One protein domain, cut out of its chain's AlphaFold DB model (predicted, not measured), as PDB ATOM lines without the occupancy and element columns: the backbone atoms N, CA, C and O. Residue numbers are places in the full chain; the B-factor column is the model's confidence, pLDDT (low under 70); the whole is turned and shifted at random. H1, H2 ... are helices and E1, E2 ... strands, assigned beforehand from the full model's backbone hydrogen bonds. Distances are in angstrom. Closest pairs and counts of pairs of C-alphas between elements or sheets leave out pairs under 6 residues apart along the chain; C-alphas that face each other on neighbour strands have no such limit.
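Overview. This is residues 492 to 680 of the 686 residues of an uncharacterized protein of Candidatus Peregrinibacteria bacterium GW2011_GWF2_43_17 (UniProt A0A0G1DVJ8). A strongly twisted, curled sheet of four antiparallel strands, E2 to E5, makes a wall at one end, with H6 across one face; next to its E5 edge is a body of short helices, H1 to H5, two small strand pairs, E1 with E6 and E7 with E10, and long loops. At the opposite end the two-stranded hairpin E8 and E9 reaches away from this body. The printed part has 189 residues with six named helices and ten named strands, in the order E1 H1 H2 H3 E2 E3 E4 E5 E6 H4 E7 E8 E9 E10 H5 H6; the largest sheet runs E2 E3 E4 E5. The class is mixed, helices and strands, with under half of the residues, 90, in named elements. The whole is compact, with a radius of gyration of the C-alphas of 18.1 A and spans of 53 by 39 by 33 A.

Arrangement. E1, residues 492 to 494, is the parallel neighbour of E6, residues 593 to 596, with N 493 and O 594 within hydrogen-bond range at 3.0 A. H1, residues 499 to 502, and H4, residues 598 to 601, only just touch, with 3 pairs of C-alphas within 8 A, the closest those of Leu 501 and Gly 598 at 4.7 A. H2, residues 506 to 509, and H4 also only just touch, with 3 such pairs, the closest those of Pro 506 and Ser 601 at 6.7 A. H2 and H3, residues 513 to 519, touch only at the corner and only just, with 3 such pairs; the C-alphas of Ala 509 and Asp 515 come closest, at 5.1 A. E2, residues 539 to 542, E3, residues 548 to 556, E4, residues 559 to 567, and E5, residues 573 to 580, form a meander, each strand the antiparallel neighbour of the one before, in three hairpins. N 541 and O 549 are 2.9 A apart, N 552 and O 563 2.9 A, and N 562 and O 579 2.8 A, each within hydrogen-bond range. H4 only grazes this sheet, with residues 599 to 601; the closest C-alphas of H4 and E5 are those of Phe 600 and Val 575, 6.0 A apart. E7, residues 605 to 607, and E10, residues 659 to 661, are antiparallel, with N 660 and O 606 within hydrogen-bond range at 2.8 A. E8, residues 621 to 627, and E9, residues 633 to 639, form an antiparallel hairpin, with N 626 and O 634 within hydrogen-bond range at 2.9 A; E8 is apart from E7, and E9 from E10. H5, residues 663 to 666, only grazes the sheet. H6, residues 670 to 679, is on the sheet in two layers, a helix on one face of a sheet, at a height of 9.5 A over the sheet. H6 runs across the strands, at 71 degrees to E5 on the local plane; the closest C-alphas of the two are those of Ile 672 and Val 573, 6.8 A apart. In H3 and H6 every O i to N i+4 pair is within hydrogen-bond range; H1, H2, H4 and H5 are too short for such a pair, and each has its 1 O i to N i+3 pair within range.

Along the chain. E1 begins at C-alpha 492, (-50.403, -26.132, 7.332). From first to last C-alpha, E3 measures 24.1 A, E4 25.2 A, E5 21.2 A, E8 18.5 A, E9 19.0 A and H6 14.3 A. E4 begins at C-alpha 559, (-36.777, -25.575, 12.024). H6 ends at C-alpha 679, (-24.660, -20.056, -9.461).

Size, cuts and confidence. The two C-alphas farthest apart are those of Lys 535 and Gly 631, at 58.0 A. The printed part has no cut. The long links are H3 to E2, E5 to E6, E7 to E8 and E9 to E10. The mean pLDDT of the printed part is 78.5; residues 492 to 494, 499 to 504, 613 and 615 to 658 are under 70.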
ATOM      1  N   ARG A 492     -51.012 -27.248   8.054       68.38
ATOM      2  CA  ARG A 492     -50.403 -26.132   7.332       68.38
ATOM      3  C   ARG A 492     -49.607 -25.340   8.338       68.38
ATOM      4  O   ARG A 492     -50.138 -24.906   9.357       68.38
ATOM      5  N   LEU A 493     -48.318 -25.254   8.085       65.12
ATOM      6  CA  LEU A 493     -47.386 -24.562   8.943       65.12
ATOM      7  C   LEU A 493     -47.116 -23.209   8.296       65.12
ATOM      8  O   LEU A 493     -46.331 -23.153   7.343       65.12
ATOM      9  N   PRO A 494     -47.786 -22.130   8.741       67.88
ATOM     10  CA  PRO A 494     -47.336 -20.810   8.361       67.88
ATOM     11  C   PRO A 494     -45.939 -20.625   8.953       67.88
ATOM     12  O   PRO A 494     -45.701 -20.897  10.135       67.88
ATOM     13  N   LEU A 495     -44.990 -20.236   8.109       72.06
ATOM     14  CA  LEU A 495     -43.648 -19.959   8.583       72.06
ATOM     15  C   LEU A 495     -43.611 -18.581   9.242       72.06
ATOM     16  O   LEU A 495     -44.265 -17.651   8.757       72.06
ATOM     17  N   PRO A 496     -42.827 -18.419  10.323       70.81
ATOM     18  CA  PRO A 496     -42.603 -17.110  10.902       70.81
ATOM     19  C   PRO A 496     -42.241 -16.060   9.846       70.81
ATOM     20  O   PRO A 496     -41.456 -16.342   8.952       70.81
ATOM     21  N   GLY A 497     -42.845 -14.872   9.916       73.81
ATOM     22  CA  GLY A 497     -42.631 -13.797   8.935       73.81
ATOM     23  C   GLY A 497     -43.432 -13.918   7.631       73.81
ATOM     24  O   GLY A 497     -43.563 -12.922   6.928       73.81
ATOM     25  N   PHE A 498     -44.037 -15.076   7.339       74.88
ATOM     26  CA  PHE A 498     -44.894 -15.276   6.162       74.88
ATOM     27  C   PHE A 498     -46.392 -15.289   6.474       74.88
ATOM     28  O   PHE A 498     -47.178 -15.310   5.535       74.88
ATOM     29  N   TYR A 499     -46.800 -15.240   7.749       65.62
ATOM     30  CA  TYR A 499     -48.188 -15.447   8.193       65.62
ATOM     31  C   TYR A 499     -49.236 -14.726   7.329       65.62
ATOM     32  O   TYR A 499     -50.155 -15.351   6.815       65.62
ATOM     33  N   HIS A 500     -49.031 -13.436   7.060       67.06
ATOM     34  CA  HIS A 500     -49.968 -12.627   6.278       67.06
ATOM     35  C   HIS A 500     -50.053 -12.996   4.784       67.06
ATOM     36  O   HIS A 500     -51.017 -12.621   4.122       67.06
ATOM     37  N   LEU A 501     -49.043 -13.679   4.238       69.00
ATOM     38  CA  LEU A 501     -49.033 -14.211   2.869       69.00
ATOM     39  C   LEU A 501     -49.506 -15.666   2.838       69.00
ATOM     40  O   LEU A 501     -50.086 -16.094   1.846       69.00
ATOM     41  N   SER A 502     -49.270 -16.426   3.910       67.31
ATOM     42  CA  SER A 502     -49.676 -17.828   4.032       67.31
ATOM     43  C   SER A 502     -51.201 -18.009   4.003       67.31
ATOM     44  O   SER A 502     -51.668 -19.057   3.566       67.31
ATOM     45  N   ASP A 503     -51.966 -17.000   4.425       67.50
ATOM     46  CA  ASP A 503     -53.437 -17.033   4.423       67.50
ATOM     47  C   ASP A 503     -54.069 -16.645   3.077       67.50
ATOM     48  O   ASP A 503     -55.276 -16.812   2.872       67.50
ATOM     49  N   ILE A 504     -53.274 -16.126   2.138       69.06
ATOM     50  CA  ILE A 504     -53.752 -15.706   0.822       69.06
ATOM     51  C   ILE A 504     -53.571 -16.875  -0.151       69.06
ATOM     52  O   ILE A 504     -52.464 -17.377  -0.337       69.06
ATOM     53  N   ASP A 505     -54.659 -17.300  -0.808       72.88
ATOM     54  CA  ASP A 505     -54.581 -18.277  -1.902       72.88
ATOM     55  C   ASP A 505     -53.642 -17.723  -2.990       72.88
ATOM     56  O   ASP A 505     -53.929 -16.654  -3.539       72.88
ATOM     57  N   PRO A 506     -52.554 -18.432  -3.340       74.06
ATOM     58  CA  PRO A 506     -51.617 -18.000  -4.370       74.06
ATOM     59  C   PRO A 506     -52.292 -17.599  -5.688       74.06
ATOM     60  O   PRO A 506     -51.855 -16.653  -6.332       74.06
ATOM     61  N   ASN A 507     -53.383 -18.259  -6.088       74.25
ATOM     62  CA  ASN A 507     -54.100 -17.907  -7.318       74.25
ATOM     63  C   ASN A 507     -54.935 -16.627  -7.156       74.25
ATOM     64  O   ASN A 507     -55.125 -15.891  -8.118       74.25
ATOM     65  N   LEU A 508     -55.436 -16.342  -5.948       74.19
ATOM     66  CA  LEU A 508     -56.090 -15.061  -5.665       74.19
ATOM     67  C   LEU A 508     -55.069 -13.927  -5.618       74.19
ATOM     68  O   LEU A 508     -55.356 -12.860  -6.156       74.19
ATOM     69  N   ALA A 509     -53.879 -14.167  -5.059       77.31
ATOM     70  CA  ALA A 509     -52.799 -13.184  -5.069       77.31
ATOM     71  C   ALA A 509     -52.447 -12.767  -6.504       77.31
ATOM     72  O   ALA A 509     -52.315 -11.584  -6.783       77.31
ATOM     73  N   LEU A 510     -52.387 -13.718  -7.443       80.62
ATOM     74  CA  LEU A 510     -52.137 -13.428  -8.861       80.62
ATOM     75  C   LEU A 510     -53.316 -12.765  -9.594       80.62
ATOM     76  O   LEU A 510     -53.143 -12.259 -10.702       80.62
ATOM     77  N   ALA A 511     -54.511 -12.757  -9.000       78.31
ATOM     78  CA  ALA A 511     -55.684 -12.081  -9.548       78.31
ATOM     79  C   ALA A 511     -55.758 -10.596  -9.149       78.31
ATOM     80  O   ALA A 511     -56.491  -9.834  -9.779       78.31
ATOM     81  N   HIS A 512     -55.009 -10.172  -8.124       75.25
ATOM     82  CA  HIS A 512     -55.053  -8.816  -7.579       75.25
ATOM     83  C   HIS A 512     -53.686  -8.149  -7.640       75.25
ATOM     84  O   HIS A 512     -52.699  -8.630  -7.095       75.25
ATOM     85  N   ARG A 513     -53.628  -6.993  -8.293       74.38
ATOM     86  CA  ARG A 513     -52.370  -6.310  -8.587       74.38
ATOM     87  C   ARG A 513     -51.594  -5.899  -7.331       74.38
ATOM     88  O   ARG A 513     -50.380  -6.071  -7.278       74.38
ATOM     89  N   GLU A 514     -52.281  -5.353  -6.334       78.19
ATOM     90  CA  GLU A 514     -51.662  -4.936  -5.073       78.19
ATOM     91  C   GLU A 514     -51.072  -6.134  -4.319       78.19
ATOM     92  O   GLU A 514     -50.011  -6.024  -3.700       78.19
ATOM     93  N   ASP A 515     -51.733  -7.288  -4.418       79.94
ATOM     94  CA  ASP A 515     -51.280  -8.523  -3.789       79.94
ATOM     95  C   ASP A 515     -50.065  -9.104  -4.512       79.94
ATOM     96  O   ASP A 515     -49.162  -9.586  -3.837       79.94
ATOM     97  N   VAL A 516     -49.969  -8.991  -5.843       81.12
ATOM     98  CA  VAL A 516     -48.768  -9.375  -6.611       81.12
ATOM     99  C   VAL A 516     -47.542  -8.597  -6.138       81.12
ATOM    100  O   VAL A 516     -46.511  -9.198  -5.838       81.12
ATOM    101  N   ASP A 517     -47.637  -7.269  -6.050       80.88
ATOM    102  CA  ASP A 517     -46.512  -6.432  -5.616       80.88
ATOM    103  C   ASP A 517     -46.105  -6.748  -4.171       80.88
ATOM    104  O   ASP A 517     -44.917  -6.767  -3.847       80.88
ATOM    105  N   ARG A 518     -47.082  -7.045  -3.308       81.00
ATOM    106  CA  ARG A 518     -46.829  -7.476  -1.932       81.00
ATOM    107  C   ARG A 518     -46.183  -8.864  -1.873       81.00
ATOM    108  O   ARG A 518     -45.247  -9.054  -1.103       81.00
ATOM    109  N   PHE A 519     -46.656  -9.815  -2.678       82.75
ATOM    110  CA  PHE A 519     -46.162 -11.194  -2.725       82.75
ATOM    111  C   PHE A 519     -44.752 -11.292  -3.299       82.75
ATOM    112  O   PHE A 519     -43.958 -12.082  -2.806       82.75
ATOM    113  N   PHE A 520     -44.442 -10.515  -4.338       85.88
ATOM    114  CA  PHE A 520     -43.164 -10.572  -5.056       85.88
ATOM    115  C   PHE A 520     -42.251  -9.372  -4.775       85.88
ATOM    116  O   PHE A 520     -41.267  -9.154  -5.485       85.88
ATOM    117  N   GLY A 521     -42.570  -8.580  -3.752       83.31
ATOM    118  CA  GLY A 521     -41.754  -7.454  -3.305       83.31
ATOM    119  C   GLY A 521     -40.452  -7.908  -2.642       83.31
ATOM    120  O   GLY A 521     -40.348  -9.033  -2.157       83.31
ATOM    121  N   GLN A 522     -39.451  -7.025  -2.577       80.81
ATOM    122  CA  GLN A 522     -38.178  -7.342  -1.912       80.81
ATOM    123  C   GLN A 522     -38.366  -7.672  -0.425       80.81
ATOM    124  O   GLN A 522     -37.750  -8.606   0.070       80.81
ATOM    125  N   ASP A 523     -39.290  -6.986   0.247       83.00
ATOM    126  CA  ASP A 523     -39.563  -7.182   1.675       83.00
ATOM    127  C   ASP A 523     -40.472  -8.397   1.964       83.00
ATOM    128  O   ASP A 523     -40.843  -8.638   3.111       83.00
ATOM    129  N   SER A 524     -40.859  -9.169   0.937       83.50
ATOM    130  CA  SER A 524     -41.737 -10.348   1.084       83.50
ATOM    131  C   SER A 524     -41.029 -11.577   1.664       83.50
ATOM    132  O   SER A 524     -41.688 -12.541   2.054       83.50
ATOM    133  N   VAL A 525     -39.692 -11.561   1.714       88.44
ATOM    134  CA  VAL A 525     -38.860 -12.686   2.149       88.44
ATOM    135  C   VAL A 525     -37.951 -12.220   3.287       88.44
ATOM    136  O   VAL A 525     -37.120 -11.347   3.054       88.44
ATOM    137  N   PRO A 526     -38.052 -12.797   4.498       89.38
ATOM    138  CA  PRO A 526     -37.137 -12.479   5.588       89.38
ATOM    139  C   PRO A 526     -35.681 -12.809   5.227       89.38
ATOM    140  O   PRO A 526     -35.408 -13.879   4.682       89.38
ATOM    141  N   ASP A 527     -34.735 -11.936   5.580       88.44
ATOM    142  CA  ASP A 527     -33.306 -12.145   5.287       88.44
ATOM    143  C   ASP A 527     -32.767 -13.454   5.890       88.44
ATOM    144  O   ASP A 527     -31.976 -14.161   5.267       88.44
ATOM    145  N   ASP A 528     -33.235 -13.815   7.091       92.00
ATOM    146  CA  ASP A 528     -32.859 -15.046   7.792       92.00
ATOM    147  C   ASP A 528     -33.466 -16.312   7.166       92.00
ATOM    148  O   ASP A 528     -33.110 -17.421   7.564       92.00
ATOM    149  N   PHE A 529     -34.360 -16.181   6.180       93.25
ATOM    150  CA  PHE A 529     -34.980 -17.302   5.470       93.25
ATOM    151  C   PHE A 529     -34.142 -17.826   4.299       93.25
ATOM    152  O   PHE A 529     -34.389 -18.928   3.814       93.25
ATOM    153  N   ILE A 530     -33.159 -17.054   3.830       95.44
ATOM    154  CA  ILE A 530     -32.410 -17.363   2.613       95.44
ATOM    155  C   ILE A 530     -31.265 -18.340   2.938       95.44
ATOM    156  O   ILE A 530     -30.389 -17.994   3.737       95.44
ATOM    157  N   PRO A 531     -31.216 -19.533   2.310       96.50
ATOM    158  CA  PRO A 531     -30.087 -20.445   2.462       96.50
ATOM    159  C   PRO A 531     -28.770 -19.819   1.991       96.50
ATOM    160  O   PRO A 531     -28.730 -19.016   1.056       96.50
ATOM    161  N   ASP A 532     -27.657 -20.252   2.580       97.06
ATOM    162  CA  ASP A 532     -26.329 -19.880   2.095       97.06
ATOM    163  C   ASP A 532     -25.982 -20.641   0.803       97.06
ATOM    164  O   ASP A 532     -25.336 -21.690   0.820       97.06
ATOM    165  N   PHE A 533     -26.400 -20.087  -0.336       97.88
ATOM    166  CA  PHE A 533     -26.148 -20.662  -1.661       97.88
ATOM    167  C   PHE A 533     -24.676 -20.609  -2.099       97.88
ATOM    168  O   PHE A 533     -24.333 -21.161  -3.147       97.88
ATOM    169  N   SER A 534     -23.788 -19.965  -1.330       96.38
ATOM    170  CA  SER A 534     -22.347 -20.030  -1.605       96.38
ATOM    171  C   SER A 534     -21.762 -21.414  -1.308       96.38
ATOM    172  O   SER A 534     -20.733 -21.776  -1.879       96.38
ATOM    173  N   LYS A 535     -22.439 -22.203  -0.466       96.69
ATOM    174  CA  LYS A 535     -22.100 -23.599  -0.192       96.69
ATOM    175  C   LYS A 535     -22.550 -24.510  -1.326       96.69
ATOM    176  O   LYS A 535     -23.453 -24.177  -2.097       96.69
ATOM    177  N   ASP A 536     -21.930 -25.681  -1.404       97.31
ATOM    178  CA  ASP A 536     -22.390 -26.736  -2.298       97.31
ATOM    179  C   ASP A 536     -23.767 -27.252  -1.845       97.31
ATOM    180  O   ASP A 536     -24.027 -27.339  -0.640       97.31
ATOM    181  N   PRO A 537     -24.665 -27.580  -2.790       97.38
ATOM    182  CA  PRO A 537     -25.946 -28.185  -2.455       97.38
ATOM    183  C   PRO A 537     -25.739 -29.576  -1.844       97.38
ATOM    184  O   PRO A 537     -24.849 -30.323  -2.251       97.38
ATOM    185  N   ALA A 538     -26.613 -29.957  -0.913       94.94
ATOM    186  CA  ALA A 538     -26.626 -31.283  -0.299       94.94
ATOM    187  C   ALA A 538     -26.880 -32.386  -1.338       94.94
ATOM    188  O   ALA A 538     -26.375 -33.502  -1.225       94.94
ATOM    189  N   THR A 539     -27.675 -32.093  -2.367       92.94
ATOM    190  CA  THR A 539     -27.942 -33.016  -3.474       92.94
ATOM    191  C   THR A 539     -28.172 -32.240  -4.767       92.94
ATOM    192  O   THR A 539     -28.700 -31.127  -4.762       92.94
ATOM    193  N   VAL A 540     -27.783 -32.835  -5.895       93.00
ATOM    194  CA  VAL A 540     -28.058 -32.307  -7.235       93.00
ATOM    195  C   VAL A 540     -28.693 -33.403  -8.071       93.00
ATOM    196  O   VAL A 540     -28.161 -34.508  -8.156       93.00
ATOM    197  N   TYR A 541     -29.802 -33.076  -8.720       87.31
ATOM    198  CA  TYR A 541     -30.456 -33.936  -9.694       87.31
ATOM    199  C   TYR A 541     -30.660 -33.177 -11.003       87.31
ATOM    200  O   TYR A 541     -30.988 -31.989 -11.006       87.31
ATOM    201  N   VAL A 542     -30.450 -33.854 -12.130       86.00
ATOM    202  CA  VAL A 542     -30.688 -33.296 -13.462       86.00
ATOM    203  C   VAL A 542     -31.671 -34.203 -14.179       86.00
ATOM    204  O   VAL A 542     -31.415 -35.389 -14.380       86.00
ATOM    205  N   ARG A 543     -32.806 -33.627 -14.553       80.81
ATOM    206  CA  ARG A 543     -33.853 -34.289 -15.320       80.81
ATOM    207  C   ARG A 543     -33.462 -34.399 -16.790       80.81
ATOM    208  O   ARG A 543     -32.639 -33.635 -17.293       80.81
ATOM    209  N   MET A 544     -34.115 -35.312 -17.506       70.38
ATOM    210  CA  MET A 544     -33.891 -35.506 -18.945       70.38
ATOM    211  C   MET A 544     -34.249 -34.282 -19.799       70.38
ATOM    212  O   MET A 544     -33.664 -34.091 -20.860       70.38
ATOM    213  N   ASP A 545     -35.162 -33.431 -19.332       73.75
ATOM    214  CA  ASP A 545     -35.525 -32.164 -19.980       73.75
ATOM    215  C   ASP A 545     -34.503 -31.033 -19.732       73.75
ATOM    216  O   ASP A 545     -34.713 -29.898 -20.158       73.75
ATOM    217  N   GLY A 546     -33.380 -31.326 -19.066       84.31
ATOM    218  CA  GLY A 546     -32.333 -30.352 -18.756       84.31
ATOM    219  C   GLY A 546     -32.648 -29.467 -17.550       84.31
ATOM    220  O   GLY A 546     -31.896 -28.531 -17.273       84.31
ATOM    221  N   VAL A 547     -33.729 -29.751 -16.820       88.94
ATOM    222  CA  VAL A 547     -34.042 -29.083 -15.555       88.94
ATOM    223  C   VAL A 547     -33.116 -29.613 -14.458       88.94
ATOM    224  O   VAL A 547     -33.064 -30.812 -14.183       88.94
ATOM    225  N   ARG A 548     -32.387 -28.704 -13.813       93.69
ATOM    226  CA  ARG A 548     -31.476 -28.966 -12.698       93.69
ATOM    227  C   ARG A 548     -32.142 -28.577 -11.385       93.69
ATOM    228  O   ARG A 548     -32.582 -27.440 -11.235       93.69
ATOM    229  N   ILE A 549     -32.165 -29.509 -10.441       93.06
ATOM    230  CA  ILE A 549     -32.706 -29.346  -9.093       93.06
ATOM    231  C   ILE A 549     -31.543 -29.451  -8.107       93.06
ATOM    232  O   ILE A 549     -30.815 -30.445  -8.099       93.06
ATOM    233  N   GLU A 550     -31.360 -28.421  -7.292       96.06
ATOM    234  CA  GLU A 550     -30.341 -28.335  -6.255       96.06
ATOM    235  C   GLU A 550     -30.990 -28.180  -4.887       96.06
ATOM    236  O   GLU A 550     -31.884 -27.362  -4.687       96.06
ATOM    237  N   LYS A 551     -30.504 -28.971  -3.945       95.94
ATOM    238  CA  LYS A 551     -31.111 -29.182  -2.640       95.94
ATOM    239  C   LYS A 551     -30.266 -28.533  -1.551       95.94
ATOM    240  O   LYS A 551     -29.092 -28.874  -1.422       95.94
ATOM    241  N   TYR A 552     -30.833 -27.597  -0.792       97.31
ATOM    242  CA  TYR A 552     -30.119 -26.857   0.256       97.31
ATOM    243  C   TYR A 552     -30.771 -27.044   1.609       97.31
ATOM    244  O   TYR A 552     -31.961 -26.800   1.779       97.31
ATOM    245  N   GLU A 553     -29.962 -27.405   2.593       96.44
ATOM    246  CA  GLU A 553     -30.377 -27.415   3.985       96.44
ATOM    247  C   GLU A 553     -30.228 -26.018   4.589       96.44
ATOM    248  O   GLU A 553     -29.198 -25.359   4.429       96.44
ATOM    249  N   HIS A 554     -31.247 -25.570   5.316       95.75
ATOM    250  CA  HIS A 554     -31.231 -24.289   6.012       95.75
ATOM    251  C   HIS A 554     -31.988 -24.384   7.330       95.75
ATOM    252  O   HIS A 554     -33.081 -24.938   7.381       95.75
ATOM    253  N   ASN A 555     -31.425 -23.835   8.402       94.88
ATOM    254  CA  ASN A 555     -32.112 -23.776   9.686       94.88
ATOM    255  C   ASN A 555     -32.818 -22.427   9.811       94.88
ATOM    256  O   ASN A 555     -32.173 -21.396  10.008       94.88
ATOM    257  N   TYR A 556     -34.143 -22.449   9.717       92.19
ATOM    258  CA  TYR A 556     -34.968 -21.269   9.882       92.19
ATOM    259  C   TYR A 556     -35.624 -21.268  11.258       92.19
ATOM    260  O   TYR A 556     -36.561 -22.024  11.516       92.19
ATOM    261  N   ARG A 557     -35.126 -20.409  12.154       88.94
ATOM    262  CA  ARG A 557     -35.680 -20.207  13.507       88.94
ATOM    263  C   ARG A 557     -35.876 -21.513  14.294       88.94
ATOM    264  O   ARG A 557     -36.861 -21.681  15.006       88.94
ATOM    265  N   GLY A 558     -34.919 -22.433  14.173       88.81
ATOM    266  CA  GLY A 558     -34.926 -23.726  14.859       88.81
ATOM    267  C   GLY A 558     -35.593 -24.857  14.074       88.81
ATOM    268  O   GLY A 558     -35.530 -26.000  14.521       88.81
ATOM    269  N   ILE A 559     -36.192 -24.572  12.916       88.75
ATOM    270  CA  ILE A 559     -36.777 -25.575  12.024       88.75
ATOM    271  C   ILE A 559     -35.762 -25.895  10.930       88.75
ATOM    272  O   ILE A 559     -35.327 -25.008  10.193       88.75
ATOM    273  N   GLN A 560     -35.385 -27.166  10.810       93.88
ATOM    274  CA  GLN A 560     -34.520 -27.610   9.726       93.88
ATOM    275  C   GLN A 560     -35.345 -27.752   8.445       93.88
ATOM    276  O   GLN A 560     -36.219 -28.613   8.335       93.88
ATOM    277  N   LEU A 561     -35.054 -26.892   7.479       93.50
ATOM    278  CA  LEU A 561     -35.713 -26.833   6.187       93.50
ATOM    279  C   LEU A 561     -34.801 -27.349   5.086       93.50
ATOM    280  O   LEU A 561     -33.571 -27.311   5.179       93.50
ATOM    281  N   HIS A 562     -35.448 -27.781   4.018       93.94
ATOM    282  CA  HIS A 562     -34.826 -28.172   2.778       93.94
ATOM    283  C   HIS A 562     -35.454 -27.404   1.620       93.94
ATOM    284  O   HIS A 562     -36.677 -27.421   1.456       93.94
ATOM    285  N   PHE A 563     -34.613 -26.715   0.856       95.12
ATOM    286  CA  PHE A 563     -34.988 -25.885  -0.278       95.12
ATOM    287  C   PHE A 563     -34.589 -26.571  -1.573       95.12
ATOM    288  O   PHE A 563     -33.401 -26.757  -1.845       95.12
ATOM    289  N   ASP A 564     -35.588 -26.870  -2.392       94.00
ATOM    290  CA  ASP A 564     -35.405 -27.445  -3.713       94.00
ATOM    291  C   ASP A 564     -35.403 -26.329  -4.752       94.00
ATOM    292  O   ASP A 564     -36.439 -25.904  -5.272       94.00
ATOM    293  N   MET A 565     -34.204 -25.830  -5.033       96.12
ATOM    294  CA  MET A 565     -33.961 -24.780  -6.009       96.12
ATOM    295  C   MET A 565     -33.902 -25.377  -7.402       96.12
ATOM    296  O   MET A 565     -33.132 -26.300  -7.660       96.12
ATOM    297  N   VAL A 566     -34.685 -24.832  -8.326       94.19
ATOM    298  CA  VAL A 566     -34.738 -25.337  -9.693       94.19
ATOM    299  C   VAL A 566     -34.230 -24.299 -10.669       94.19
ATOM    300  O   VAL A 566     -34.487 -23.105 -10.528       94.19
ATOM    301  N   SER A 567     -33.488 -24.773 -11.665       95.19
ATOM    302  CA  SER A 567     -33.035 -23.984 -12.801       95.19
ATOM    303  C   SER A 567     -33.115 -24.788 -14.087       95.19
ATOM    304  O   SER A 567     -33.009 -26.011 -14.063       95.19
ATOM    305  N   ASP A 568     -33.283 -24.118 -15.221       93.19
ATOM    306  CA  ASP A 568     -33.330 -24.785 -16.518       93.19
ATOM    307  C   ASP A 568     -32.360 -24.183 -17.543       93.19
ATOM    308  O   ASP A 568     -31.645 -23.210 -17.289       93.19
ATOM    309  N   ILE A 569     -32.351 -24.759 -18.745       91.88
ATOM    310  CA  ILE A 569     -31.478 -24.336 -19.846       91.88
ATOM    311  C   ILE A 569     -31.769 -22.922 -20.372       91.88
ATOM    312  O   ILE A 569     -30.930 -22.361 -21.086       91.88
ATOM    313  N   LYS A 570     -32.933 -22.343 -20.052       91.44
ATOM    314  CA  LYS A 570     -33.308 -20.959 -20.386       91.44
ATOM    315  C   LYS A 570     -32.858 -19.972 -19.306       91.44
ATOM    316  O   LYS A 570     -32.931 -18.760 -19.498       91.44
ATOM    317  N   GLY A 571     -32.337 -20.481 -18.191       93.31
ATOM    318  CA  GLY A 571     -31.946 -19.678 -17.045       93.31
ATOM    319  C   GLY A 571     -33.149 -19.198 -16.238       93.31
ATOM    320  O   GLY A 571     -33.026 -18.193 -15.536       93.31
ATOM    321  N   ARG A 572     -34.305 -19.870 -16.332       93.38
ATOM    322  CA  ARG A 572     -35.425 -19.679 -15.398       93.38
ATOM    323  C   ARG A 572     -35.035 -20.278 -14.054       93.38
ATOM    324  O   ARG A 572     -34.346 -21.294 -14.026       93.38
ATOM    325  N   VAL A 573     -35.443 -19.640 -12.958       94.50
ATOM    326  CA  VAL A 573     -35.173 -20.104 -11.592       94.50
ATOM    327  C   VAL A 573     -36.445 -19.991 -10.766       94.50
ATOM    328  O   VAL A 573     -37.135 -18.977 -10.833       94.50
ATOM    329  N   TRP A 574     -36.752 -21.023  -9.985       93.75
ATOM    330  CA  TRP A 574     -37.852 -21.009  -9.027       93.75
ATOM    331  C   TRP A 574     -37.534 -21.901  -7.826       93.75
ATOM    332  O   TRP A 574     -36.661 -22.769  -7.896       93.75
ATOM    333  N   VAL A 575     -38.243 -21.677  -6.722       92.19
ATOM    334  CA  VAL A 575     -38.303 -22.648  -5.628       92.19
ATOM    335  C   VAL A 575     -39.373 -23.648  -5.999       92.19
ATOM    336  O   VAL A 575     -40.518 -23.267  -6.229       92.19
ATOM    337  N   ASP A 576     -39.009 -24.914  -6.091       88.25
ATOM    338  CA  ASP A 576     -40.005 -25.928  -6.376       88.25
ATOM    339  C   ASP A 576     -40.755 -26.370  -5.127       88.25
ATOM    340  O   ASP A 576     -41.984 -26.439  -5.136       88.25
ATOM    341  N   HIS A 577     -40.021 -26.626  -4.049       87.94
ATOM    342  CA  HIS A 577     -40.620 -26.864  -2.752       87.94
ATOM    343  C   HIS A 577     -39.682 -26.485  -1.615       87.94
ATOM    344  O   HIS A 577     -38.459 -26.410  -1.756       87.94
ATOM    345  N   ILE A 578     -40.307 -26.253  -0.466       90.00
ATOM    346  CA  ILE A 578     -39.649 -26.064   0.818       90.00
ATOM    347  C   ILE A 578     -40.275 -27.093   1.745       90.00
ATOM    348  O   ILE A 578     -41.496 -27.106   1.912       90.00
ATOM    349  N   GLN A 579     -39.460 -27.978   2.307       89.44
ATOM    350  CA  GLN A 579     -39.938 -29.052   3.175       89.44
ATOM    351  C   GLN A 579     -39.219 -29.053   4.520       89.44
ATOM    352  O   GLN A 579     -38.042 -28.711   4.616       89.44
ATOM    353  N   GLU A 580     -39.940 -29.454   5.561       89.00
ATOM    354  CA  GLU A 580     -39.359 -29.745   6.868       89.00
ATOM    355  C   GLU A 580     -38.624 -31.090   6.805       89.00
ATOM    356  O   GLU A 580     -39.183 -32.107   6.375       89.00
ATOM    357  N   VAL A 581     -37.361 -31.103   7.231       88.19
ATOM    358  CA  VAL A 581     -36.563 -32.330   7.280       88.19
ATOM    359  C   VAL A 581     -37.131 -33.258   8.354       88.19
ATOM    360  O   VAL A 581     -37.311 -32.865   9.502       88.19
ATOM    361  N   GLY A 582     -37.406 -34.511   7.979       85.44
ATOM    362  CA  GLY A 582     -37.984 -35.508   8.886       85.44
ATOM    363  C   GLY A 582     -39.502 -35.405   9.073       85.44
ATOM    364  O   GLY A 582     -40.044 -36.094   9.934       85.44
ATOM    365  N   GLY A 583     -40.201 -34.590   8.273       85.06
ATOM    366  CA  GLY A 583     -41.660 -34.501   8.324       85.06
ATOM    367  C   GLY A 583     -42.352 -35.850   8.074       85.06
ATOM    368  O   GLY A 583     -41.936 -36.617   7.197       85.06
ATOM    369  N   GLU A 584     -43.426 -36.116   8.829       90.44
ATOM    370  CA  GLU A 584     -44.251 -37.326   8.695       90.44
ATOM    371  C   GLU A 584     -44.765 -37.505   7.260       90.44
ATOM    372  O   GLU A 584     -45.062 -36.534   6.557       90.44
ATOM    373  N   ILE A 585     -44.908 -38.762   6.843       91.75
ATOM    374  CA  ILE A 585     -45.417 -39.129   5.521       91.75
ATOM    375  C   ILE A 585     -46.830 -39.708   5.617       91.75
ATOM    376  O   ILE A 585     -47.222 -40.276   6.640       91.75
ATOM    377  N   THR A 586     -47.590 -39.549   4.541       92.69
ATOM    378  CA  THR A 586     -48.959 -40.053   4.400       92.69
ATOM    379  C   THR A 586     -48.983 -41.333   3.565       92.69
ATOM    380  O   THR A 586     -48.026 -41.656   2.856       92.69
ATOM    381  N   SER A 587     -50.119 -42.033   3.559       92.56
ATOM    382  CA  SER A 587     -50.346 -43.162   2.645       92.56
ATOM    383  C   SER A 587     -50.352 -42.738   1.162       92.56
ATOM    384  O   SER A 587     -50.199 -43.563   0.269       92.56
ATOM    385  N   PHE A 588     -50.474 -41.443   0.866       92.38
ATOM    386  CA  PHE A 588     -50.356 -40.902  -0.490       92.38
ATOM    387  C   PHE A 588     -48.894 -40.757  -0.925       92.38
ATOM    388  O   PHE A 588     -48.633 -40.294  -2.028       92.38
ATOM    389  N   GLY A 589     -47.929 -41.123  -0.075       93.00
ATOM    390  CA  GLY A 589     -46.517 -40.898  -0.361       93.00
ATOM    391  C   GLY A 589     -46.185 -39.411  -0.421       93.00
ATOM    392  O   GLY A 589     -45.252 -39.033  -1.111       93.00
ATOM    393  N   THR A 590     -46.957 -38.564   0.264       92.75
ATOM    394  CA  THR A 590     -46.729 -37.118   0.390       92.75
ATOM    395  C   THR A 590     -46.363 -36.770   1.833       92.75
ATOM    396  O   THR A 590     -46.495 -37.599   2.739       92.75
ATOM    397  N   ARG A 591     -45.909 -35.537   2.080       90.12
ATOM    398  CA  ARG A 591     -45.706 -35.035   3.447       90.12
ATOM    399  C   ARG A 591     -47.052 -34.738   4.112       90.12
ATOM    400  O   ARG A 591     -47.950 -34.171   3.495       90.12
ATOM    401  N   LYS A 592     -47.177 -35.080   5.393       88.00
ATOM    402  CA  LYS A 592     -48.371 -34.817   6.216       88.00
ATOM    403  C   LYS A 592     -48.469 -33.361   6.682       88.00
ATOM    404  O   LYS A 592     -49.553 -32.884   7.018       88.00
ATOM    405  N   SER A 593     -47.338 -32.662   6.684       83.94
ATOM    406  CA  SER A 593     -47.241 -31.229   6.948       83.94
ATOM    407  C   SER A 593     -46.754 -30.515   5.697       83.94
ATOM    408  O   SER A 593     -45.799 -30.960   5.061       83.94
ATOM    409  N   VAL A 594     -47.389 -29.395   5.369       82.06
ATOM    410  CA  VAL A 594     -46.991 -28.533   4.253       82.06
ATOM    411  C   VAL A 594     -46.659 -27.148   4.788       82.06
ATOM    412  O   VAL A 594     -47.394 -26.592   5.608       82.06
ATOM    413  N   LEU A 595     -45.550 -26.594   4.304       84.00
ATOM    414  CA  LEU A 595     -45.132 -25.230   4.596       84.00
ATOM    415  C   LEU A 595     -45.789 -24.277   3.595       84.00
ATOM    416  O   LEU A 595     -45.729 -24.499   2.384       84.00
ATOM    417  N   LEU A 596     -46.432 -23.228   4.105       80.25
ATOM    418  CA  LEU A 596     -46.999 -22.162   3.281       80.25
ATOM    419  C   LEU A 596     -46.069 -20.956   3.319       80.25
ATOM    420  O   LEU A 596     -46.008 -20.245   4.322       80.25
ATOM    421  N   CYS A 597     -45.362 -20.727   2.217       83.56
ATOM    422  CA  CYS A 597     -44.236 -19.794   2.147       83.56
ATOM    423  C   CYS A 597     -44.528 -18.633   1.181       83.56
ATOM    424  O   CYS A 597     -43.678 -18.274   0.366       83.56
ATOM    425  N   GLY A 598     -45.754 -18.097   1.219       84.44
ATOM    426  CA  GLY A 598     -46.201 -16.985   0.376       84.44
ATOM    427  C   GLY A 598     -45.900 -17.204  -1.119       84.44
ATOM    428  O   GLY A 598     -46.423 -18.159  -1.703       84.44
ATOM    429  N   PRO A 599     -45.056 -16.368  -1.757       84.69
ATOM    430  CA  PRO A 599     -44.763 -16.453  -3.193       84.69
ATOM    431  C   PRO A 599     -44.151 -17.785  -3.633       84.69
ATOM    432  O   PRO A 599     -44.330 -18.189  -4.780       84.69
ATOM    433  N   PHE A 600     -43.476 -18.509  -2.738       87.12
ATOM    434  CA  PHE A 600     -42.853 -19.794  -3.065       87.12
ATOM    435  C   PHE A 600     -43.850 -20.959  -3.138       87.12
ATOM    436  O   PHE A 600     -43.474 -22.069  -3.500       87.12
ATOM    437  N   SER A 601     -45.124 -20.726  -2.809       82.25
ATOM    438  CA  SER A 601     -46.209 -21.691  -3.029       82.25
ATOM    439  C   SER A 601     -46.847 -21.559  -4.422       82.25
ATOM    440  O   SER A 601     -47.742 -22.331  -4.774       82.25
ATOM    441  N   VAL A 602     -46.398 -20.590  -5.227       82.81
ATOM    442  CA  VAL A 602     -46.902 -20.325  -6.576       82.81
ATOM    443  C   VAL A 602     -46.149 -21.185  -7.598       82.81
ATOM    444  O   VAL A 602     -44.928 -21.314  -7.552       82.81
ATOM    445  N   LYS A 603     -46.865 -21.760  -8.570       84.19
ATOM    446  CA  LYS A 603     -46.243 -22.519  -9.668       84.19
ATOM    447  C   LYS A 603     -45.484 -21.594 -10.628       84.19
ATOM    448  O   LYS A 603     -45.990 -20.513 -10.914       84.19
ATOM    449  N   PRO A 604     -44.360 -22.038 -11.219       86.50
ATOM    450  CA  PRO A 604     -43.614 -21.247 -12.206       86.50
ATOM    451  C   PRO A 604     -44.393 -21.000 -13.506       86.50
ATOM    452  O   PRO A 604     -44.175 -19.990 -14.170       86.50
ATOM    453  N   HIS A 605     -45.322 -21.897 -13.849       86.25
ATOM    454  CA  HIS A 605     -46.234 -21.747 -14.978       86.25
ATOM    455  C   HIS A 605     -47.674 -21.744 -14.482       86.25
ATOM    456  O   HIS A 605     -48.099 -22.662 -13.769       86.25
ATOM    457  N   GLN A 606     -48.430 -20.726 -14.877       83.31
ATOM    458  CA  GLN A 606     -49.815 -20.533 -14.452       83.31
ATOM    459  C   GLN A 606     -50.741 -20.401 -15.646       83.31
ATOM    460  O   GLN A 606     -50.316 -19.967 -16.710       83.31
ATOM    461  N   TYR A 607     -51.999 -20.805 -15.478       78.31
ATOM    462  CA  TYR A 607     -52.989 -20.640 -16.535       78.31
ATOM    463  C   TYR A 607     -53.290 -19.158 -16.747       78.31
ATOM    464  O   TYR A 607     -53.439 -18.422 -15.773       78.31
ATOM    465  N   ASP A 608     -53.501 -18.752 -17.996       74.69
ATOM    466  CA  ASP A 608     -53.771 -17.354 -18.364       74.69
ATOM    467  C   ASP A 608     -54.962 -16.764 -17.589       74.69
ATOM    468  O   ASP A 608     -54.963 -15.603 -17.186       74.69
ATOM    469  N   LYS A 609     -55.971 -17.595 -17.307       75.56
ATOM    470  CA  LYS A 609     -57.164 -17.210 -16.538       75.56
ATOM    471  C   LYS A 609     -56.918 -17.006 -15.037       75.56
ATOM    472  O   LYS A 609     -57.726 -16.349 -14.385       75.56
ATOM    473  N   ASP A 610     -55.853 -17.587 -14.487       73.94
ATOM    474  CA  ASP A 610     -55.548 -17.554 -13.050       73.94
ATOM    475  C   ASP A 610     -54.644 -16.362 -12.688       73.94
ATOM    476  O   ASP A 610     -54.353 -16.134 -11.519       73.94
ATOM    477  N   ILE A 611     -54.220 -15.575 -13.683       74.69
ATOM    478  CA  ILE A 611     -53.236 -14.496 -13.531       74.69
ATOM    479  C   ILE A 611     -53.731 -13.161 -14.083       74.69
ATOM    480  O   ILE A 611     -52.978 -12.347 -14.612       74.69
ATOM    481  N   THR A 612     -55.032 -12.924 -13.947       70.56
ATOM    482  CA  THR A 612     -55.688 -11.687 -14.399       70.56
ATOM    483  C   THR A 612     -55.061 -10.424 -13.803       70.56
ATOM    484  O   THR A 612     -54.965  -9.424 -14.503       70.56
ATOM    485  N   GLY A 613     -54.550 -10.477 -12.568       65.12
ATOM    486  CA  GLY A 613     -53.841  -9.364 -11.928       65.12
ATOM    487  C   GLY A 613     -52.450  -9.089 -12.507       65.12
ATOM    488  O   GLY A 613     -51.868  -8.048 -12.207       65.12
ATOM    489  N   LEU A 614     -51.923  -9.995 -13.339       71.00
ATOM    490  CA  LEU A 614     -50.657  -9.836 -14.056       71.00
ATOM    491  C   LEU A 614     -50.822  -9.301 -15.479       71.00
ATOM    492  O   LEU A 614     -49.832  -8.865 -16.058       71.00
ATOM    493  N   ASN A 615     -52.022  -9.351 -16.066       63.91
ATOM    494  CA  ASN A 615     -52.240  -8.896 -17.437       63.91
ATOM    495  C   ASN A 615     -52.527  -7.383 -17.460       63.91
ATOM    496  O   ASN A 615     -53.589  -6.968 -16.996       63.91
ATOM    497  N   PRO A 616     -51.639  -6.542 -18.018       51.38
ATOM    498  CA  PRO A 616     -51.888  -5.113 -18.095       51.38
ATOM    499  C   PRO A 616     -52.897  -4.749 -19.181       51.38
ATOM    500  O   PRO A 616     -53.439  -3.663 -19.103       51.38
ATOM    501  N   ALA A 617     -53.171  -5.604 -20.174       49.16
ATOM    502  CA  ALA A 617     -53.907  -5.207 -21.380       49.16
ATOM    503  C   ALA A 617     -55.441  -5.267 -21.260       49.16
ATOM    504  O   ALA A 617     -56.142  -4.719 -22.112       49.16
ATOM    505  N   GLU A 618     -55.988  -5.915 -20.231       49.00
ATOM    506  CA  GLU A 618     -57.434  -6.077 -20.080       49.00
ATOM    507  C   GLU A 618     -57.892  -5.567 -18.716       49.00
ATOM    508  O   GLU A 618     -57.472  -6.053 -17.670       49.00
ATOM    509  N   SER A 619     -58.824  -4.612 -18.724       49.38
ATOM    510  CA  SER A 619     -59.674  -4.371 -17.561       49.38
ATOM    511  C   SER A 619     -60.600  -5.576 -17.424       49.38
ATOM    512  O   SER A 619     -61.689  -5.629 -17.997       49.38
ATOM    513  N   VAL A 620     -60.134  -6.606 -16.719       48.53
ATOM    514  CA  VAL A 620     -60.923  -7.819 -16.545       48.53
ATOM    515  C   VAL A 620     -62.000  -7.542 -15.511       48.53
ATOM    516  O   VAL A 620     -61.727  -7.343 -14.328       48.53
ATOM    517  N   VAL A 621     -63.248  -7.564 -15.971       50.06
ATOM    518  CA  VAL A 621     -64.409  -7.686 -15.098       50.06
ATOM    519  C   VAL A 621     -64.492  -9.139 -14.643       50.06
ATOM    520  O   VAL A 621     -65.075  -9.986 -15.320       50.06
ATOM    521  N   VAL A 622     -63.882  -9.456 -13.501       50.03
ATOM    522  CA  VAL A 622     -64.038 -10.786 -12.902       50.03
ATOM    523  C   VAL A 622     -65.370 -10.797 -12.164       50.03
ATOM    524  O   VAL A 622     -65.472 -10.272 -11.057       50.03
ATOM    525  N   ALA A 623     -66.392 -11.385 -12.787       47.72
ATOM    526  CA  ALA A 623     -67.657 -11.709 -12.141       47.72
ATOM    527  C   ALA A 623     -67.558 -13.115 -11.528       47.72
ATOM    528  O   ALA A 623     -67.668 -14.121 -12.228       47.72
ATOM    529  N   LYS A 624     -67.321 -13.208 -10.215       51.12
ATOM    530  CA  LYS A 624     -67.444 -14.487  -9.493       51.12
ATOM    531  C   LYS A 624     -68.855 -14.606  -8.931       51.12
ATOM    532  O   LYS A 624     -69.267 -13.776  -8.121       51.12
ATOM    533  N   GLN A 625     -69.576 -15.647  -9.345       47.78
ATOM    534  CA  GLN A 625     -70.818 -16.057  -8.697       47.78
ATOM    535  C   GLN A 625     -70.499 -16.951  -7.503       47.78
ATOM    536  O   GLN A 625     -69.951 -18.041  -7.651       47.78
ATOM    537  N   TYR A 626     -70.867 -16.483  -6.320       52.78
ATOM    538  CA  TYR A 626     -70.871 -17.282  -5.106       52.78
ATOM    539  C   TYR A 626     -72.300 -17.758  -4.869       52.78
ATOM    540  O   TYR A 626     -73.186 -16.938  -4.628       52.78
ATOM    541  N   SER A 627     -72.510 -19.069  -4.973       41.03
ATOM    542  CA  SER A 627     -73.755 -19.725  -4.573       41.03
ATOM    543  C   SER A 627     -73.638 -20.108  -3.106       41.03
ATOM    544  O   SER A 627     -72.769 -20.899  -2.744       41.03
ATOM    545  N   PHE A 628     -74.509 -19.554  -2.272       53.75
ATOM    546  CA  PHE A 628     -74.653 -19.963  -0.879       53.75
ATOM    547  C   PHE A 628     -75.799 -20.980  -0.751       53.75
ATOM    548  O   PHE A 628     -76.729 -20.978  -1.560       53.75
ATOM    549  N   ASP A 629     -75.740 -21.853   0.261       51.00
ATOM    550  CA  ASP A 629     -76.716 -22.942   0.483       51.00
ATOM    551  C   ASP A 629     -78.171 -22.459   0.656       51.00
ATOM    552  O   ASP A 629     -79.116 -23.240   0.553       51.00
ATOM    553  N   ASP A 630     -78.378 -21.164   0.894       62.56
ATOM    554  CA  ASP A 630     -79.690 -20.518   0.986       62.56
ATOM    555  C   ASP A 630     -80.251 -20.047  -0.373       62.56
ATOM    556  O   ASP A 630     -81.319 -19.429  -0.430       62.56
ATOM    557  N   GLY A 631     -79.566 -20.356  -1.479       58.06
ATOM    558  CA  GLY A 631     -79.973 -19.994  -2.836       58.06
ATOM    559  C   GLY A 631     -79.691 -18.534  -3.199       58.06
ATOM    560  O   GLY A 631     -80.192 -18.047  -4.219       58.06
ATOM    561  N   ILE A 632     -78.910 -17.817  -2.386       41.22
ATOM    562  CA  ILE A 632     -78.431 -16.481  -2.728       41.22
ATOM    563  C   ILE A 632     -77.204 -16.625  -3.630       41.22
ATOM    564  O   ILE A 632     -76.164 -17.128  -3.214       41.22
ATOM    565  N   ASN A 633     -77.326 -16.128  -4.860       43.75
ATOM    566  CA  ASN A 633     -76.190 -15.935  -5.753       43.75
ATOM    567  C   ASN A 633     -75.694 -14.498  -5.605       43.75
ATOM    568  O   ASN A 633     -76.399 -13.557  -5.979       43.75
ATOM    569  N   VAL A 634     -74.497 -14.325  -5.048       43.88
ATOM    570  CA  VAL A 634     -73.810 -13.030  -5.037       43.88
ATOM    571  C   VAL A 634     -72.847 -13.007  -6.212       43.88
ATOM    572  O   VAL A 634     -71.895 -13.783  -6.249       43.88
ATOM    573  N   GLU A 635     -73.095 -12.119  -7.168       41.44
ATOM    574  CA  GLU A 635     -72.163 -11.828  -8.253       41.44
ATOM    575  C   GLU A 635     -71.265 -10.674  -7.808       41.44
ATOM    576  O   GLU A 635     -71.730  -9.552  -7.603       41.44
ATOM    577  N   ARG A 636     -69.983 -10.964  -7.573       46.34
ATOM    578  CA  ARG A 636     -68.997  -9.936  -7.242       46.34
ATOM    579  C   ARG A 636     -68.231  -9.588  -8.505       46.34
ATOM    580  O   ARG A 636     -67.510 -10.434  -9.021       46.34
ATOM    581  N   THR A 637     -68.393  -8.349  -8.951       42.88
ATOM    582  CA  THR A 637     -67.699  -7.761 -10.098       42.88
ATOM    583  C   THR A 637     -66.505  -6.964  -9.587       42.88
ATOM    584  O   THR A 637     -66.681  -5.941  -8.927       42.88
ATOM    585  N   LEU A 638     -65.293  -7.439  -9.863       46.69
ATOM    586  CA  LEU A 638     -64.062  -6.674  -9.662       46.69
ATOM    587  C   LEU A 638     -63.672  -6.003 -10.977       46.69
ATOM    588  O   LEU A 638     -63.618  -6.677 -12.000       46.69
ATOM    589  N   VAL A 639     -63.413  -4.696 -10.936       47.59
ATOM    590  CA  VAL A 639     -62.849  -3.934 -12.056       47.59
ATOM    591  C   VAL A 639     -61.416  -3.581 -11.676       47.59
ATOM    592  O   VAL A 639     -61.206  -2.868 -10.698       47.59
ATOM    593  N   VAL A 640     -60.444  -4.114 -12.414       51.62
ATOM    594  CA  VAL A 640     -59.020  -3.800 -12.242       51.62
ATOM    595  C   VAL A 640     -58.646  -2.736 -13.274       51.62
ATOM    596  O   VAL A 640     -58.834  -2.951 -14.472       51.62
ATOM    597  N   GLU A 641     -58.186  -1.567 -12.820       45.22
ATOM    598  CA  GLU A 641     -57.758  -0.478 -13.707       45.22
ATOM    599  C   GLU A 641     -56.315  -0.676 -14.205       45.22
ATOM    600  O   GLU A 641     -55.433  -1.178 -13.508       45.22
ATOM    601  N   HIS A 642     -56.113  -0.262 -15.451       56.62
ATOM    602  CA  HIS A 642     -54.915  -0.423 -16.268       56.62
ATOM    603  C   HIS A 642     -53.731   0.466 -15.835       56.62
ATOM    604  O   HIS A 642     -53.935   1.590 -15.377       56.62
ATOM    605  N   ASP A 643     -52.490   0.014 -16.060       54.50
ATOM    606  CA  ASP A 643     -51.274   0.840 -15.947       54.50
ATOM    607  C   ASP A 643     -50.202   0.421 -16.964       54.50
ATOM    608  O   ASP A 643     -49.518  -0.588 -16.794       54.50
ATOM    609  N   ASP A 644     -50.032   1.246 -17.998       51.53
ATOM    610  CA  ASP A 644     -49.055   1.081 -19.085       51.53
ATOM    611  C   ASP A 644     -47.589   1.117 -18.638       51.53
ATOM    612  O   ASP A 644     -46.686   0.805 -19.418       51.53
ATOM    613  N   THR A 645     -47.304   1.569 -17.416       47.91
ATOM    614  CA  THR A 645     -45.930   1.883 -17.002       47.91
ATOM    615  C   THR A 645     -45.150   0.682 -16.481       47.91
ATOM    616  O   THR A 645     -43.962   0.813 -16.173       47.91
ATOM    617  N   ARG A 646     -45.777  -0.496 -16.387       50.69
ATOM    618  CA  ARG A 646     -45.132  -1.717 -15.894       50.69
ATOM    619  C   ARG A 646     -45.301  -2.853 -16.903       50.69
ATOM    620  O   ARG A 646     -46.418  -3.337 -17.068       50.69
ATOM    621  N   PRO A 647     -44.222  -3.273 -17.589       50.94
ATOM    622  CA  PRO A 647     -44.304  -4.366 -18.544       50.94
ATOM    623  C   PRO A 647     -44.758  -5.648 -17.845       50.94
ATOM    624  O   PRO A 647     -44.477  -5.871 -16.666       50.94
ATOM    625  N   VAL A 648     -45.476  -6.476 -18.599       52.84
ATOM    626  CA  VAL A 648     -45.884  -7.807 -18.165       52.84
ATOM    627  C   VAL A 648     -44.607  -8.587 -17.856       52.84
ATOM    628  O   VAL A 648     -43.831  -8.880 -18.763       52.84
ATOM    629  N   ASP A 649     -44.396  -8.966 -16.599       61.22
ATOM    630  CA  ASP A 649     -43.329  -9.898 -16.204       61.22
ATOM    631  C   ASP A 649     -43.740 -11.348 -16.540       61.22
ATOM    632  O   ASP A 649     -43.534 -12.281 -15.764       61.22
ATOM    633  N   MET A 650     -44.389 -11.541 -17.689       64.75
ATOM    634  CA  MET A 650     -44.834 -12.839 -18.171       64.75
ATOM    635  C   MET A 650     -44.441 -13.018 -19.622       64.75
ATOM    636  O   MET A 650     -44.528 -12.092 -20.430       64.75
ATOM    637  N   VAL A 651     -44.062 -14.243 -19.954       66.44
ATOM    638  CA  VAL A 651     -43.713 -14.638 -21.317       66.44
ATOM    639  C   VAL A 651     -44.592 -15.829 -21.698       66.44
ATOM    640  O   VAL A 651     -44.881 -16.661 -20.828       66.44
ATOM    641  N   PRO A 652     -45.058 -15.943 -22.959       69.56
ATOM    642  CA  PRO A 652     -45.729 -17.149 -23.430       69.56
ATOM    643  C   PRO A 652     -44.955 -18.398 -23.013       69.56
ATOM    644  O   PRO A 652     -43.760 -18.516 -23.291       69.56
ATOM    645  N   SER A 653     -45.621 -19.319 -22.313       67.94
ATOM    646  CA  SER A 653     -44.932 -20.528 -21.880       67.94
ATOM    647  C   SER A 653     -44.624 -21.431 -23.077       67.94
ATOM    648  O   SER A 653     -45.377 -21.528 -24.047       67.94
ATOM    649  N   ASP A 654     -43.518 -22.154 -22.980       69.81
ATOM    650  CA  ASP A 654     -43.101 -23.163 -23.952       69.81
ATOM    651  C   ASP A 654     -43.844 -24.497 -23.808       69.81
ATOM    652  O   ASP A 654     -43.642 -25.406 -24.612       69.81
ATOM    653  N   ILE A 655     -44.722 -24.616 -22.809       62.31
ATOM    654  CA  ILE A 655     -45.478 -25.839 -22.510       62.31
ATOM    655  C   ILE A 655     -46.849 -25.896 -23.219       62.31
ATOM    656  O   ILE A 655     -47.530 -26.921 -23.145       62.31
ATOM    657  N   GLY A 656     -47.239 -24.839 -23.953       62.12
ATOM    658  CA  GLY A 656     -48.512 -24.739 -24.689       62.12
ATOM    659  C   GLY A 656     -49.743 -24.570 -23.782       62.12
ATOM    660  O   GLY A 656     -49.604 -24.374 -22.585       62.12
ATOM    661  N   TYR A 657     -50.964 -24.676 -24.332       60.22
ATOM    662  CA  TYR A 657     -52.235 -24.797 -23.575       60.22
ATOM    663  C   TYR A 657     -52.667 -23.611 -22.681       60.22
ATOM    664  O   TYR A 657     -53.326 -23.835 -21.664       60.22
ATOM    665  N   GLY A 658     -52.355 -22.366 -23.058       69.75
ATOM    666  CA  GLY A 658     -52.799 -21.185 -22.297       69.75
ATOM    667  C   GLY A 658     -52.188 -21.127 -20.898       69.75
ATOM    668  O   GLY A 658     -52.890 -20.871 -19.918       69.75
ATOM    669  N   TYR A 659     -50.905 -21.491 -20.813       80.31
ATOM    670  CA  TYR A 659     -50.066 -21.213 -19.659       80.31
ATOM    671  C   TYR A 659     -49.098 -20.076 -19.987       80.31
ATOM    672  O   TYR A 659     -48.541 -20.015 -21.093       80.31
ATOM    673  N   LEU A 660     -48.796 -19.273 -18.979       83.81
ATOM    674  CA  LEU A 660     -47.786 -18.225 -19.005       83.81
ATOM    675  C   LEU A 660     -46.662 -18.556 -18.023       83.81
ATOM    676  O   LEU A 660     -46.888 -19.115 -16.946       83.81
ATOM    677  N   ASP A 661     -45.434 -18.248 -18.436       85.94
ATOM    678  CA  ASP A 661     -44.257 -18.300 -17.577       85.94
ATOM    679  C   ASP A 661     -44.244 -17.058 -16.686       85.94
ATOM    680  O   ASP A 661     -44.059 -15.945 -17.179       85.94
ATOM    681  N   ILE A 662     -44.430 -17.263 -15.382       88.50
ATOM    682  CA  ILE A 662     -44.429 -16.190 -14.382       88.50
ATOM    683  C   ILE A 662     -43.110 -16.112 -13.605       88.50
ATOM    684  O   ILE A 662     -42.972 -15.308 -12.683       88.50
ATOM    685  N   THR A 663     -42.106 -16.916 -13.969       90.50
ATOM    686  CA  THR A 663     -40.787 -16.861 -13.328       90.50
ATOM    687  C   THR A 663     -40.092 -15.493 -13.413       90.50
ATOM    688  O   THR A 663     -39.244 -15.253 -12.552       90.50
ATOM    689  N   PRO A 664     -40.379 -14.568 -14.363       89.94
ATOM    690  CA  PRO A 664     -39.811 -13.221 -14.280       89.94
ATOM    691  C   PRO A 664     -40.223 -12.472 -13.002       89.94
ATOM    692  O   PRO A 664     -39.406 -11.748 -12.441       89.94
ATOM    693  N   LEU A 665     -41.422 -12.717 -12.458       87.94
ATOM    694  CA  LEU A 665     -41.816 -12.163 -11.155       87.94
ATOM    695  C   LEU A 665     -40.957 -12.711 -10.018       87.94
ATOM    696  O   LEU A 665     -40.612 -11.987  -9.086       87.94
ATOM    697  N   PHE A 666     -40.580 -13.988 -10.101       91.12
ATOM    698  CA  PHE A 666     -39.760 -14.632  -9.078       91.12
ATOM    699  C   PHE A 666     -38.354 -14.033  -9.030       91.12
ATOM    700  O   PHE A 666     -37.740 -14.010  -7.968       91.12
ATOM    701  N   ASP A 667     -37.862 -13.471 -10.137       91.31
ATOM    702  CA  ASP A 667     -36.550 -12.818 -10.199       91.31
ATOM    703  C   ASP A 667     -36.461 -11.562  -9.305       91.31
ATOM    704  O   ASP A 667     -35.362 -11.083  -9.010       91.31
ATOM    705  N   ARG A 668     -37.600 -11.046  -8.819       90.81
ATOM    706  CA  ARG A 668     -37.676  -9.955  -7.833       90.81
ATOM    707  C   ARG A 668     -37.400 -10.418  -6.398       90.81
ATOM    708  O   ARG A 668     -37.017  -9.599  -5.564       90.81
ATOM    709  N   LEU A 669     -37.572 -11.711  -6.113       92.50
ATOM    710  CA  LEU A 669     -37.461 -12.268  -4.766       92.50
ATOM    711  C   LEU A 669     -35.986 -12.365  -4.334       92.50
ATOM    712  O   LEU A 669     -35.185 -12.969  -5.060       92.50
ATOM    713  N   PRO A 670     -35.616 -11.875  -3.133       93.56
ATOM    714  CA  PRO A 670     -34.235 -11.920  -2.642       93.56
ATOM    715  C   PRO A 670     -33.609 -13.320  -2.668       93.56
ATOM    716  O   PRO A 670     -32.455 -13.483  -3.065       93.56
ATOM    717  N   LEU A 671     -34.389 -14.350  -2.323       95.12
ATOM    718  CA  LEU A 671     -33.950 -15.747  -2.350       95.12
ATOM    719  C   LEU A 671     -33.522 -16.192  -3.760       95.12
ATOM    720  O   LEU A 671     -32.465 -16.802  -3.929       95.12
ATOM    721  N   ILE A 672     -34.308 -15.853  -4.786       96.12
ATOM    722  CA  ILE A 672     -34.021 -16.206  -6.185       96.12
ATOM    723  C   ILE A 672     -32.796 -15.439  -6.688       96.12
ATOM    724  O   ILE A 672     -31.923 -16.015  -7.342       96.12
ATOM    725  N   GLN A 673     -32.686 -14.155  -6.340       95.56
ATOM    726  CA  GLN A 673     -31.531 -13.319  -6.681       95.56
ATOM    727  C   GLN A 673     -30.235 -13.854  -6.063       95.56
ATOM    728  O   GLN A 673     -29.213 -13.943  -6.753       95.56
ATOM    729  N   ALA A 674     -30.277 -14.254  -4.790       96.31
ATOM    730  CA  ALA A 674     -29.142 -14.843  -4.090       96.31
ATOM    731  C   ALA A 674     -28.677 -16.141  -4.767       96.31
ATOM    732  O   ALA A 674     -27.485 -16.287  -5.061       96.31
ATOM    733  N   TYR A 675     -29.609 -17.041  -5.096       97.56
ATOM    734  CA  TYR A 675     -29.299 -18.292  -5.790       97.56
ATOM    735  C   TYR A 675     -28.691 -18.049  -7.179       97.56
ATOM    736  O   TYR A 675     -27.628 -18.584  -7.502       97.56
ATOM    737  N   ARG A 676     -29.308 -17.177  -7.990       97.00
ATOM    738  CA  ARG A 676     -28.794 -16.799  -9.319       97.00
ATOM    739  C   ARG A 676     -27.369 -16.275  -9.247       97.00
ATOM    740  O   ARG A 676     -26.514 -16.723 -10.011       97.00
ATOM    741  N   LYS A 677     -27.107 -15.353  -8.317       97.25
ATOM    742  CA  LYS A 677     -25.781 -14.766  -8.104       97.25
ATOM    743  C   LYS A 677     -24.754 -15.832  -7.728       97.25
ATOM    744  O   LYS A 677     -23.667 -15.838  -8.296       97.25
ATOM    745  N   ALA A 678     -25.099 -16.738  -6.813       97.44
ATOM    746  CA  ALA A 678     -24.202 -17.797  -6.358       97.44
ATOM    747  C   ALA A 678     -23.885 -18.838  -7.445       97.44
ATOM    748  O   ALA A 678     -22.798 -19.412  -7.457       97.44
ATOM    749  N   ARG A 679     -24.818 -19.077  -8.372       97.12
ATOM    750  CA  ARG A 679     -24.660 -20.056  -9.461       97.12
ATOM    751  C   ARG A 679     -24.258 -19.444 -10.802       97.12
ATOM    752  O   ARG A 679     -24.028 -20.179 -11.756       97.12
ATOM    753  N   GLY A 680     -24.161 -18.116 -10.887       96.56
ATOM    754  CA  GLY A 680     -23.876 -17.411 -12.138       96.56
ATOM    755  C   GLY A 680     -24.953 -17.630 -13.206       96.56
ATOM    756  O   GLY A 680     -24.634 -17.675 -14.394       96.56
TER     757      GLY A 680